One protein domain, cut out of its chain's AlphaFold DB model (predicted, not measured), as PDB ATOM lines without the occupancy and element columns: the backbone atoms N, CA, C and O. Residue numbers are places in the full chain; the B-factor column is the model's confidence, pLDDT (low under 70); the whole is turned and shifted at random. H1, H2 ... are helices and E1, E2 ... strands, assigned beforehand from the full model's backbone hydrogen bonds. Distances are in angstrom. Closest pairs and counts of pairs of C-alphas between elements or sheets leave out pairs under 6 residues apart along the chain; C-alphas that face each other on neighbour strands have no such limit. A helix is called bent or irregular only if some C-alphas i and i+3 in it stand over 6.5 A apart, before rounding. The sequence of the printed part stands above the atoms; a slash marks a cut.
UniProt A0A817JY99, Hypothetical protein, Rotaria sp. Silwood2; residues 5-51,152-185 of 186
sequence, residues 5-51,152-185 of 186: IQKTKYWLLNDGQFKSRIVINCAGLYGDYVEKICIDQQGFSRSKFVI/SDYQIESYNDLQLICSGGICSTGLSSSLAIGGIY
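AT A GLANCE: This is residues 5 to 51 and 152 to 185 of the 186 residues of the protein "Hypothetical protein" of Rotaria sp. Silwood2 (UniProt A0A817JY99). A small sheet of three strands, E4 E6 E5, is covered on one face by the helix H1; at one end of the long axis stands a second small sheet, the strands E1 E2 E3, and at the other end the short helix H2. After H1, residues 41 to 51 fold back along it with no named element, up to a cut. The printed part has 81 residues with six named strands and two named helices, in the order E1 E2 E3 E4 H1 E5 E6 H2. The sheet E4 E6 E5 is mixed and the sheet E1 E2 E3 antiparallel; the class is mixed, helices and strands. The whole is compact, with a radius of gyration of the C-alphas of 12.9 A and spans of 36 by 25 by 21 A.

IN THESE COORDINATES: In the first sheet, E4 is residues 23 to 25, 6.5 A long, E6 residues 164 to 168, 12.6 A, and E5 residues 155 to 159, 12.4 A. H1, residues 28 to 40, is 18.9 A long and begins at C-alpha 28 (11.583, 11.213, -21.262). In the second sheet, E1 is residues 5 to 7, 6.2 A, starting at C-alpha 5 (-2.057, 19.173, -36.091); E2 is residues 10 to 13, 9.7 A; E3 is residues 18 to 20, 6.6 A. H2, residues 174 to 183, is 13.3 A long and ends at C-alpha 183 (21.787, 25.214, -24.948). Both helices are irregular: C-alphas 29 and 32 are 7.9 A apart, and C-alphas 176 and 179 are 7.6 A apart.

HOW THE PARTS SIT: E4 and E6 are parallel at 12 degrees, with N 25 and O 165 at 2.8 A. E5 and E6 form an antiparallel hairpin at 174 degrees, with N 166 and O 157 at 2.8 A. H1 is on this sheet at a height of 8.3 A, two layers with the helix on one face. It lies over E6, only just over that strand alone, as 2 of its C-alphas fall on E4 and 2 on E5. On the local plane it stands at 27 degrees to E6, only just along the strands. The closest C-alphas of H1 and E6, those of Gly 31 and Gly 168, are 5.4 A apart. E1, E2 and E3 form a meander, each strand the antiparallel neighbour of the one before; N 7 and O 10 are 3.0 A apart, and N 11 and O 20 are 2.8 A apart. The closest C-alphas of E2 and E4, those of Trp 11 and Val 23, are 7.3 A apart. H2 is not on either sheet and is apart from H1. Of the O i to N i+4 pairs, 7 of 9 in H1 and 4 of 6 in H2 are within hydrogen-bond range.

THE WHOLE: The two C-alphas farthest apart, those of Thr 8 and Ser 172, are 36.8 A apart. Residues 52 to 151 are not printed, and C-alphas 51 and 152 are 12.1 A apart across the cut. The links printed whole are tight. The mean pLDDT of the printed part is 85.7; residues 5 to 8 and 41 to 47 are under 70.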
ATOM      1  N   ILE A   5      -1.941  18.844 -34.665       61.78
ATOM      2  CA  ILE A   5      -2.057  19.173 -36.091       61.78
ATOM      3  C   ILE A   5      -1.082  20.312 -36.366       61.78
ATOM      4  O   ILE A   5      -1.235  21.410 -35.818       61.78
ATOM      5  N   GLN A   6      -0.096  20.082 -37.230       59.88
ATOM      6  CA  GLN A   6       0.734  21.164 -37.745       59.88
ATOM      7  C   GLN A   6      -0.024  21.853 -38.884       59.88
ATOM      8  O   GLN A   6      -0.229  21.294 -39.960       59.88
ATOM      9  N   LYS A   7      -0.453  23.095 -38.653       61.94
ATOM     10  CA  LYS A   7      -0.855  23.999 -39.740       61.94
ATOM     11  C   LYS A   7       0.390  24.784 -40.143       61.94
ATOM     12  O   LYS A   7       1.215  25.057 -39.284       61.94
ATOM     13  N   THR A   8       0.518  25.182 -41.406       63.50
ATOM     14  CA  THR A   8       1.718  25.720 -42.104       63.50
ATOM     15  C   THR A   8       2.612  26.763 -41.390       63.50
ATOM     16  O   THR A   8       3.647  27.129 -41.935       63.50
ATOM     17  N   LYS A   9       2.262  27.267 -40.197       75.88
ATOM     18  CA  LYS A   9       3.096  28.150 -39.357       75.88
ATOM     19  C   LYS A   9       3.106  27.824 -37.851       75.88
ATOM     20  O   LYS A   9       3.853  28.484 -37.127       75.88
ATOM     21  N   TYR A  10       2.240  26.925 -37.370       84.88
ATOM     22  CA  TYR A  10       2.022  26.679 -35.943       84.88
ATOM     23  C   TYR A  10       1.553  25.245 -35.667       84.88
ATOM     24  O   TYR A  10       0.733  24.688 -36.401       84.88
ATOM     25  N   TRP A  11       1.977  24.719 -34.526       87.19
ATOM     26  CA  TRP A  11       1.400  23.549 -33.883       87.19
ATOM     27  C   TRP A  11       0.120  23.916 -33.141       87.19
ATOM     28  O   TRP A  11       0.082  24.910 -32.411       87.19
ATOM     29  N   LEU A  12      -0.906  23.085 -33.307       87.31
ATOM     30  CA  LEU A  12      -2.084  23.033 -32.448       87.31
ATOM     31  C   LEU A  12      -2.028  21.725 -31.659       87.31
ATOM     32  O   LEU A  12      -1.943  20.661 -32.269       87.31
ATOM     33  N   LEU A  13      -2.046  21.808 -30.330       83.31
ATOM     34  CA  LEU A  13      -1.991  20.660 -29.421       83.31
ATOM     35  C   LEU A  13      -3.267  20.603 -28.576       83.31
ATOM     36  O   LEU A  13      -3.828  21.654 -28.245       83.31
ATOM     37  N   ASN A  14      -3.669  19.393 -28.178       82.69
ATOM     38  CA  ASN A  14      -4.829  19.141 -27.316       82.69
ATOM     39  C   ASN A  14      -6.104  19.777 -27.896       82.69
ATOM     40  O   ASN A  14      -6.657  20.716 -27.323       82.69
ATOM     41  N   ASP A  15      -6.476  19.346 -29.104       79.62
ATOM     42  CA  ASP A  15      -7.622  19.868 -29.864       79.62
ATOM     43  C   ASP A  15      -7.581  21.386 -30.111       79.62
ATOM     44  O   ASP A  15      -8.599  22.052 -30.290       79.62
ATOM     45  N   GLY A  16      -6.373  21.956 -30.137       79.81
ATOM     46  CA  GLY A  16      -6.144  23.375 -30.395       79.81
ATOM     47  C   GLY A  16      -6.203  24.277 -29.166       79.81
ATOM     48  O   GLY A  16      -6.124  25.493 -29.331       79.81
ATOM     49  N   GLN A  17      -6.273  23.721 -27.950       88.75
ATOM     50  CA  GLN A  17      -6.139  24.509 -26.720       88.75
ATOM     51  C   GLN A  17      -4.786  25.217 -26.619       88.75
ATOM     52  O   GLN A  17      -4.704  26.330 -26.103       88.75
ATOM     53  N   PHE A  18      -3.725  24.589 -27.130       88.62
ATOM     54  CA  PHE A  18      -2.392  25.173 -27.129       88.62
ATOM     55  C   PHE A  18      -1.924  25.422 -28.556       88.62
ATOM     56  O   PHE A  18      -1.972  24.533 -29.407       88.62
ATOM     57  N   LYS A  19      -1.431  26.639 -28.800       91.19
ATOM     58  CA  LYS A  19      -0.834  27.050 -30.069       91.19
ATOM     59  C   LYS A  19       0.624  27.423 -29.846       91.19
ATOM     60  O   LYS A  19       0.907  28.301 -29.036       91.19
ATOM     61  N   SER A  20       1.533  26.811 -30.595       90.38
ATOM     62  CA  SER A  20       2.959  27.143 -30.542       90.38
ATOM     63  C   SER A  20       3.564  27.248 -31.935       90.38
ATOM     64  O   SER A  20       3.051  26.671 -32.889       90.38
ATOM     65  N   ARG A  21       4.659  28.000 -32.064       90.81
ATOM     66  CA  ARG A  21       5.495  27.992 -33.274       90.81
ATOM     67  C   ARG A  21       6.488  26.846 -33.270       90.81
ATOM     68  O   ARG A  21       6.786  26.337 -34.332       90.81
ATOM     69  N   ILE A  22       7.004  26.489 -32.098       89.62
ATOM     70  CA  ILE A  22       8.024  25.454 -31.923       89.62
ATOM     71  C   ILE A  22       7.534  24.496 -30.844       89.62
ATOM     72  O   ILE A  22       7.022  24.929 -29.807       89.62
ATOM     73  N   VAL A  23       7.680  23.200 -31.086       91.06
ATOM     74  CA  VAL A  23       7.430  22.157 -30.089       91.06
ATOM     75  C   VAL A  23       8.752  21.485 -29.754       91.06
ATOM     76  O   VAL A  23       9.524  21.153 -30.648       91.06
ATOM     77  N   ILE A  24       9.017  21.293 -28.464       92.50
ATOM     78  CA  ILE A  24      10.192  20.559 -27.989       92.50
ATOM     79  C   ILE A  24       9.702  19.299 -27.276       92.50
ATOM     80  O   ILE A  24       9.015  19.368 -26.256       92.50
ATOM     81  N   ASN A  25      10.042  18.138 -27.823       93.31
ATOM     82  CA  ASN A  25       9.774  16.846 -27.218       93.31
ATOM     83  C   ASN A  25      10.874  16.497 -26.208       93.31
ATOM     84  O   ASN A  25      11.934  15.991 -26.570       93.31
ATOM     85  N   CYS A  26      10.579  16.720 -24.929       94.88
ATOM     86  CA  CYS A  26      11.390  16.283 -23.788       94.88
ATOM     87  C   CYS A  26      10.631  15.262 -22.921       94.88
ATOM     88  O   CYS A  26      10.734  15.276 -21.694       94.88
ATOM     89  N   ALA A  27       9.825  14.383 -23.529       95.94
ATOM     90  CA  ALA A  27       8.880  13.523 -22.806       95.94
ATOM     91  C   ALA A  27       9.513  12.303 -22.096       95.94
ATOM     92  O   ALA A  27       8.797  11.413 -21.629       95.94
ATOM     93  N   GLY A  28      10.847  12.237 -22.007       96.19
ATOM     94  CA  GLY A  28      11.583  11.213 -21.262       96.19
ATOM     95  C   GLY A  28      11.174   9.794 -21.655       96.19
ATOM     96  O   GLY A  28      11.392   9.357 -22.782       96.19
ATOM     97  N   LEU A  29      10.535   9.072 -20.728       96.94
ATOM     98  CA  LEU A  29      10.064   7.696 -20.938       96.94
ATOM     99  C   LEU A  29       9.005   7.546 -22.025       96.94
ATOM    100  O   LEU A  29       8.659   6.416 -22.339       96.94
ATOM    101  N   TYR A  30       8.482   8.638 -22.570       96.38
ATOM    102  CA  TYR A  30       7.499   8.651 -23.649       96.38
ATOM    103  C   TYR A  30       7.992   9.437 -24.873       96.38
ATOM    104  O   TYR A  30       7.194   9.750 -25.752       96.38
ATOM    105  N   GLY A  31       9.291   9.757 -24.936       94.62
ATOM    106  CA  GLY A  31       9.881  10.555 -26.012       94.62
ATOM    107  C   GLY A  31       9.662   9.963 -27.404       94.62
ATOM    108  O   GLY A  31       9.261  10.684 -28.305       94.62
ATOM    109  N   ASP A  32       9.830   8.654 -27.563       93.69
ATOM    110  CA  ASP A  32       9.564   7.927 -28.815       93.69
ATOM    111  C   ASP A  32       8.084   7.980 -29.227       93.69
ATOM    112  O   ASP A  32       7.762   8.074 -30.407       93.69
ATOM    113  N   TYR A  33       7.158   7.943 -28.267       92.50
ATOM    114  CA  TYR A  33       5.725   8.035 -28.559       92.50
ATOM    115  C   TYR A  33       5.337   9.441 -29.000       92.50
ATOM    116  O   TYR A  33       4.577   9.586 -29.953       92.50
ATOM    117  N   VAL A  34       5.866  10.468 -28.334       91.06
ATOM    118  CA  VAL A  34       5.632  11.863 -28.726       91.06
ATOM    119  C   VAL A  34       6.270  12.153 -30.082       91.06
ATOM    120  O   VAL A  34       5.609  12.734 -30.937       91.06
ATOM    121  N   GLU A  35       7.499  11.686 -30.322       89.94
ATOM    122  CA  GLU A  35       8.159  11.822 -31.624       89.94
ATOM    123  C   GLU A  35       7.323  11.167 -32.724       89.94
ATOM    124  O   GLU A  35       7.029  11.796 -33.739       89.94
ATOM    125  N   LYS A  36       6.854   9.938 -32.488       87.88
ATOM    126  CA  LYS A  36       5.989   9.225 -33.424       87.88
ATOM    127  C   LYS A  36       4.700   9.991 -33.731       87.88
ATOM    128  O   LYS A  36       4.344  10.106 -34.895       87.88
ATOM    129  N   ILE A  37       4.017  10.528 -32.716       85.19
ATOM    130  CA  ILE A  37       2.793  11.329 -32.907       85.19
ATOM    131  C   ILE A  37       3.076  12.543 -33.799       85.19
ATOM    132  O   ILE A  37       2.303  12.820 -34.711       85.19
ATOM    133  N   CYS A  38       4.190  13.241 -33.572       81.19
ATOM    134  CA  CYS A  38       4.531  14.436 -34.337       81.19
ATOM    135  C   CYS A  38       5.002  14.133 -35.772       81.19
ATOM    136  O   CYS A  38       4.705  14.911 -36.676       81.19
ATOM    137  N   ILE A  39       5.732  13.033 -35.991       79.19
ATOM    138  CA  ILE A  39       6.344  12.695 -37.288       79.19
ATOM    139  C   ILE A  39       5.399  11.884 -38.189       79.19
ATOM    140  O   ILE A  39       5.280  12.198 -39.375       79.19
ATOM    141  N   ASP A  40       4.687  10.883 -37.655       73.38
ATOM    142  CA  ASP A  40       3.832   9.998 -38.468       73.38
ATOM    143  C   ASP A  40       2.665  10.770 -39.118       73.38
ATOM    144  O   ASP A  40       2.209  10.413 -40.205       73.38
ATOM    145  N   GLN A  41       2.212  11.871 -38.505       65.25
ATOM    146  CA  GLN A  41       1.190  12.763 -39.071       65.25
ATOM    147  C   GLN A  41       1.609  13.438 -40.386       65.25
ATOM    148  O   GLN A  41       0.758  13.982 -41.088       65.25
ATOM    149  N   GLN A  42       2.897  13.393 -40.729       62.50
ATOM    150  CA  GLN A  42       3.475  14.049 -41.901       62.50
ATOM    151  C   GLN A  42       3.894  13.057 -42.997       62.50
ATOM    152  O   GLN A  42       4.562  13.438 -43.955       62.50
ATOM    153  N   GLY A  43       3.524  11.775 -42.869       59.34
ATOM    154  CA  GLY A  43       3.837  10.739 -43.861       59.34
ATOM    155  C   GLY A  43       5.287  10.236 -43.831       59.34
ATOM    156  O   GLY A  43       5.660   9.412 -44.665       59.34
ATOM    157  N   PHE A  44       6.097  10.685 -42.866       58.34
ATOM    158  CA  PHE A  44       7.425  10.138 -42.595       58.34
ATOM    159  C   PHE A  44       7.302   8.919 -41.672       58.34
ATOM    160  O   PHE A  44       6.630   8.963 -40.648       58.34
ATOM    161  N   SER A  45       7.914   7.800 -42.060       52.94
ATOM    162  CA  SER A  45       7.724   6.513 -41.384       52.94
ATOM    163  C   SER A  45       8.643   6.363 -40.166       52.94
ATOM    164  O   SER A  45       9.844   6.154 -40.332       52.94
ATOM    165  N   ARG A  46       8.021   6.356 -38.974       59.03
ATOM    166  CA  ARG A  46       8.515   5.932 -37.647       59.03
ATOM    167  C   ARG A  46       9.503   6.868 -36.932       59.03
ATOM    168  O   ARG A  46      10.441   7.396 -37.516       59.03
ATOM    169  N   SER A  47       9.299   6.964 -35.610       65.62
ATOM    170  CA  SER A  47      10.273   7.459 -34.622       65.62
ATOM    171  C   SER A  47      11.650   6.852 -34.889       65.62
ATOM    172  O   SER A  47      11.753   5.637 -35.097       65.62
ATOM    173  N   LYS A  48      12.701   7.680 -34.878       81.69
ATOM    174  CA  LYS A  48      14.080   7.248 -35.161       81.69
ATOM    175  C   LYS A  48      14.641   6.347 -34.060       81.69
ATOM    176  O   LYS A  48      15.620   5.641 -34.299       81.69
ATOM    177  N   PHE A  49      14.022   6.376 -32.881       90.88
ATOM    178  CA  PHE A  49      14.404   5.583 -31.721       90.88
ATOM    179  C   PHE A  49      13.197   4.982 -30.998       90.88
ATOM    180  O   PHE A  49      12.063   5.465 -31.109       90.88
ATOM    181  N   VAL A  50      13.453   3.954 -30.193       93.62
ATOM    182  CA  VAL A  50      12.485   3.323 -29.295       93.62
ATOM    183  C   VAL A  50      12.998   3.410 -27.866       93.62
ATOM    184  O   VAL A  50      14.103   2.971 -27.552       93.62
ATOM    185  N   ILE A  51      12.170   3.916 -26.953       95.38
ATOM    186  CA  ILE A  51      12.516   3.894 -25.533       95.38
ATOM    187  C   ILE A  51      12.407   2.456 -25.009       95.38
ATOM    188  O   ILE A  51      11.334   1.841 -25.019       95.38
ATOM    189  N   SER A 152      23.656   3.978 -28.259       88.06
ATOM    190  CA  SER A 152      24.528   4.396 -27.154       88.06
ATOM    191  C   SER A 152      24.393   5.876 -26.797       88.06
ATOM    192  O   SER A 152      24.619   6.236 -25.642       88.06
ATOM    193  N   ASP A 153      24.030   6.713 -27.770       91.56
ATOM    194  CA  ASP A 153      23.998   8.170 -27.641       91.56
ATOM    195  C   ASP A 153      22.589   8.718 -27.377       91.56
ATOM    196  O   ASP A 153      21.568   8.051 -27.586       91.56
ATOM    197  N   TYR A 154      22.524   9.976 -26.938       94.19
ATOM    198  CA  TYR A 154      21.266  10.717 -26.852       94.19
ATOM    199  C   TYR A 154      20.694  10.988 -28.240       94.19
ATOM    200  O   TYR A 154      21.419  11.244 -29.195       94.19
ATOM    201  N   GLN A 155      19.369  10.961 -28.335       94.00
ATOM    202  CA  GLN A 155      18.636  11.159 -29.579       94.00
ATOM    203  C   GLN A 155      18.151  12.606 -29.624       94.00
ATOM    204  O   GLN A 155      16.998  12.898 -29.303       94.00
ATOM    205  N   ILE A 156      19.075  13.521 -29.917       93.00
ATOM    206  CA  ILE A 156      18.800  14.959 -29.984       93.00
ATOM    207  C   ILE A 156      18.801  15.387 -31.446       93.00
ATOM    208  O   ILE A 156      19.837  15.338 -32.101       93.00
ATOM    209  N   GLU A 157      17.641  15.797 -31.949       90.00
ATOM    210  CA  GLU A 157      17.416  16.052 -33.376       90.00
ATOM    211  C   GLU A 157      16.510  17.270 -33.583       90.00
ATOM    212  O   GLU A 157      15.539  17.457 -32.845       90.00
ATOM    213  N   SER A 158      16.800  18.082 -34.605       88.88
ATOM    214  CA  SER A 158      15.950  19.208 -35.017       88.88
ATOM    215  C   SER A 158      15.293  18.926 -36.363       88.88
ATOM    216  O   SER A 158      15.965  18.690 -37.366       88.88
ATOM    217  N   TYR A 159      13.970  19.015 -36.398       86.94
ATOM    218  CA  TYR A 159      13.145  18.880 -37.590       86.94
ATOM    219  C   TYR A 159      12.631  20.264 -37.981       86.94
ATOM    220  O   TYR A 159      11.511  20.654 -37.643       86.94
ATOM    221  N   ASN A 160      13.472  21.030 -38.679       85.69
ATOM    222  CA  ASN A 160      13.193  22.431 -39.010       85.69
ATOM    223  C   ASN A 160      11.891  22.598 -39.812       85.69
ATOM    224  O   ASN A 160      11.090  23.477 -39.493       85.69
ATOM    225  N   ASP A 161      11.639  21.708 -40.777       82.94
ATOM    226  CA  ASP A 161      10.414  21.708 -41.594       82.94
ATOM    227  C   ASP A 161       9.150  21.468 -40.751       82.94
ATOM    228  O   ASP A 161       8.055  21.937 -41.073       82.94
ATOM    229  N   LEU A 162       9.310  20.776 -39.622       84.38
ATOM    230  CA  LEU A 162       8.239  20.472 -38.682       84.38
ATOM    231  C   LEU A 162       8.173  21.466 -37.518       84.38
ATOM    232  O   LEU A 162       7.259  21.388 -36.707       84.38
ATOM    233  N   GLN A 163       9.120  22.402 -37.403       89.06
ATOM    234  CA  GLN A 163       9.271  23.259 -36.221       89.06
ATOM    235  C   GLN A 163       9.271  22.442 -34.908       89.06
ATOM    236  O   GLN A 163       8.660  22.830 -33.908       89.06
ATOM    237  N   LEU A 164       9.910  21.271 -34.944       88.50
ATOM    238  CA  LEU A 164       9.956  20.293 -33.862       88.50
ATOM    239  C   LEU A 164      11.410  20.029 -33.492       88.50
ATOM    240  O   LEU A 164      12.245  19.819 -34.366       88.50
ATOM    241  N   ILE A 165      11.695  19.973 -32.198       91.62
ATOM    242  CA  ILE A 165      12.985  19.519 -31.684       91.62
ATOM    243  C   ILE A 165      12.740  18.336 -30.752       91.62
ATOM    244  O   ILE A 165      11.857  18.393 -29.899       91.62
ATOM    245  N   CYS A 166      13.515  17.267 -30.898       92.44
ATOM    246  CA  CYS A 166      13.416  16.071 -30.070       92.44
ATOM    247  C   CYS A 166      14.631  15.928 -29.151       92.44
ATOM    248  O   CYS A 166      15.764  16.182 -29.547       92.44
ATOM    249  N   SER A 167      14.367  15.503 -27.916       94.81
ATOM    250  CA  SER A 167      15.344  15.160 -26.883       94.81
ATOM    251  C   SER A 167      14.982  13.796 -26.291       94.81
ATOM    252  O   SER A 167      14.270  13.678 -25.289       94.81
ATOM    253  N   GLY A 168      15.408  12.740 -26.975       94.69
ATOM    254  CA  GLY A 168      15.163  11.348 -26.615       94.69
ATOM    255  C   GLY A 168      16.386  10.678 -26.000       94.69
ATOM    256  O   GLY A 168      17.520  11.118 -26.168       94.69
ATOM    257  N   GLY A 169      16.175   9.576 -25.282       94.69
ATOM    258  CA  GLY A 169      17.294   8.767 -24.787       94.69
ATOM    259  C   GLY A 169      18.106   9.394 -23.649       94.69
ATOM    260  O   GLY A 169      19.164   8.868 -23.305       94.69
ATOM    261  N   ILE A 170      17.638  10.505 -23.062       95.62
ATOM    262  CA  ILE A 170      18.354  11.250 -22.016       95.62
ATOM    263  C   ILE A 170      18.402  10.423 -20.722       95.62
ATOM    264  O   ILE A 170      17.515  10.486 -19.868       95.62
ATOM    265  N   CYS A 171      19.430   9.585 -20.607       91.44
ATOM    266  CA  CYS A 171      19.611   8.627 -19.521       91.44
ATOM    267  C   CYS A 171      20.681   9.092 -18.515       91.44
ATOM    268  O   CYS A 171      20.732  10.270 -18.160       91.44
ATOM    269  N   SER A 172      21.508   8.179 -17.986       86.44
ATOM    270  CA  SER A 172      22.611   8.540 -17.081       86.44
ATOM    271  C   SER A 172      23.464   9.657 -17.691       86.44
ATOM    272  O   SER A 172      23.663   9.680 -18.901       86.44
ATOM    273  N   THR A 173      23.950  10.575 -16.851       90.12
ATOM    274  CA  THR A 173      24.590  11.861 -17.217       90.12
ATOM    275  C   THR A 173      23.661  12.943 -17.788       90.12
ATOM    276  O   THR A 173      24.099  14.080 -17.946       90.12
ATOM    277  N   GLY A 174      22.362  12.666 -17.958       93.88
ATOM    278  CA  GLY A 174      21.381  13.637 -18.457       93.88
ATOM    279  C   GLY A 174      21.209  14.848 -17.540       93.88
ATOM    280  O   GLY A 174      21.096  15.975 -18.007       93.88
ATOM    281  N   LEU A 175      21.278  14.638 -16.220       93.88
ATOM    282  CA  LEU A 175      21.269  15.738 -15.252       93.88
ATOM    283  C   LEU A 175      22.510  16.631 -15.410       93.88
ATOM    284  O   LEU A 175      22.376  17.845 -15.532       93.88
ATOM    285  N   SER A 176      23.704  16.034 -15.462       95.12
ATOM    286  CA  SER A 176      24.969  16.771 -15.596       95.12
ATOM    287  C   SER A 176      25.098  17.494 -16.940       95.12
ATOM    288  O   SER A 176      25.679  18.571 -17.001       95.12
ATOM    289  N   SER A 177      24.544  16.923 -18.011       95.19
ATOM    290  CA  SER A 177      24.560  17.491 -19.368       95.19
ATOM    291  C   SER A 177      23.358  18.389 -19.681       95.19
ATOM    292  O   SER A 177      23.305  18.967 -20.762       95.19
ATOM    293  N   SER A 178      22.413  18.553 -18.753       94.94
ATOM    294  CA  SER A 178      21.143  19.257 -18.989       94.94
ATOM    295  C   SER A 178      21.303  20.679 -19.530       94.94
ATOM    296  O   SER A 178      20.569  21.066 -20.434       94.94
ATOM    297  N   LEU A 179      22.288  21.441 -19.037       95.56
ATOM    298  CA  LEU A 179      22.574  22.789 -19.540       95.56
ATOM    299  C   LEU A 179      23.081  22.770 -20.985       95.56
ATOM    300  O   LEU A 179      22.671  23.609 -21.781       95.56
ATOM    301  N   ALA A 180      23.931  21.802 -21.336       94.88
ATOM    302  CA  ALA A 180      24.413  21.644 -22.705       94.88
ATOM    303  C   ALA A 180      23.275  21.224 -23.643       94.88
ATOM    304  O   ALA A 180      23.138  21.791 -24.719       94.88
ATOM    305  N   ILE A 181      22.415  20.296 -23.205       92.81
ATOM    306  CA  ILE A 181      21.224  19.873 -23.956       92.81
ATOM    307  C   ILE A 181      20.286  21.064 -24.180       92.81
ATOM    308  O   ILE A 181      19.862  21.303 -25.303       92.81
ATOM    309  N   GLY A 182      19.988  21.833 -23.130       91.31
ATOM    310  CA  GLY A 182      19.139  23.020 -23.230       91.31
ATOM    311  C   GLY A 182      19.736  24.106 -24.126       91.31
ATOM    312  O   GLY A 182      19.005  24.743 -24.876       91.31
ATOM    313  N   GLY A 183      21.061  24.273 -24.096       88.31
ATOM    314  CA  GLY A 183      21.787  25.214 -24.948       88.31
ATOM    315  C   GLY A 183      21.731  24.891 -26.443       88.31
ATOM    316  O   GLY A 183      21.948  25.786 -27.243       88.31
ATOM    317  N   ILE A 184      21.396  23.656 -26.838       80.56
ATOM    318  CA  ILE A 184      21.150  23.308 -28.251       80.56
ATOM    319  C   ILE A 184      19.862  23.976 -28.768       80.56
ATOM    320  O   ILE A 184      19.699  24.156 -29.972       80.56
ATOM    321  N   TYR A 185      18.934  24.329 -27.873       75.50
ATOM    322  CA  TYR A 185      17.596  24.816 -28.224       75.50
ATOM    323  C   TYR A 185      17.450  26.346 -28.199       75.50
ATOM    324  O   TYR A 185      16.371  26.839 -28.534       75.50
TER     325      TYR A 185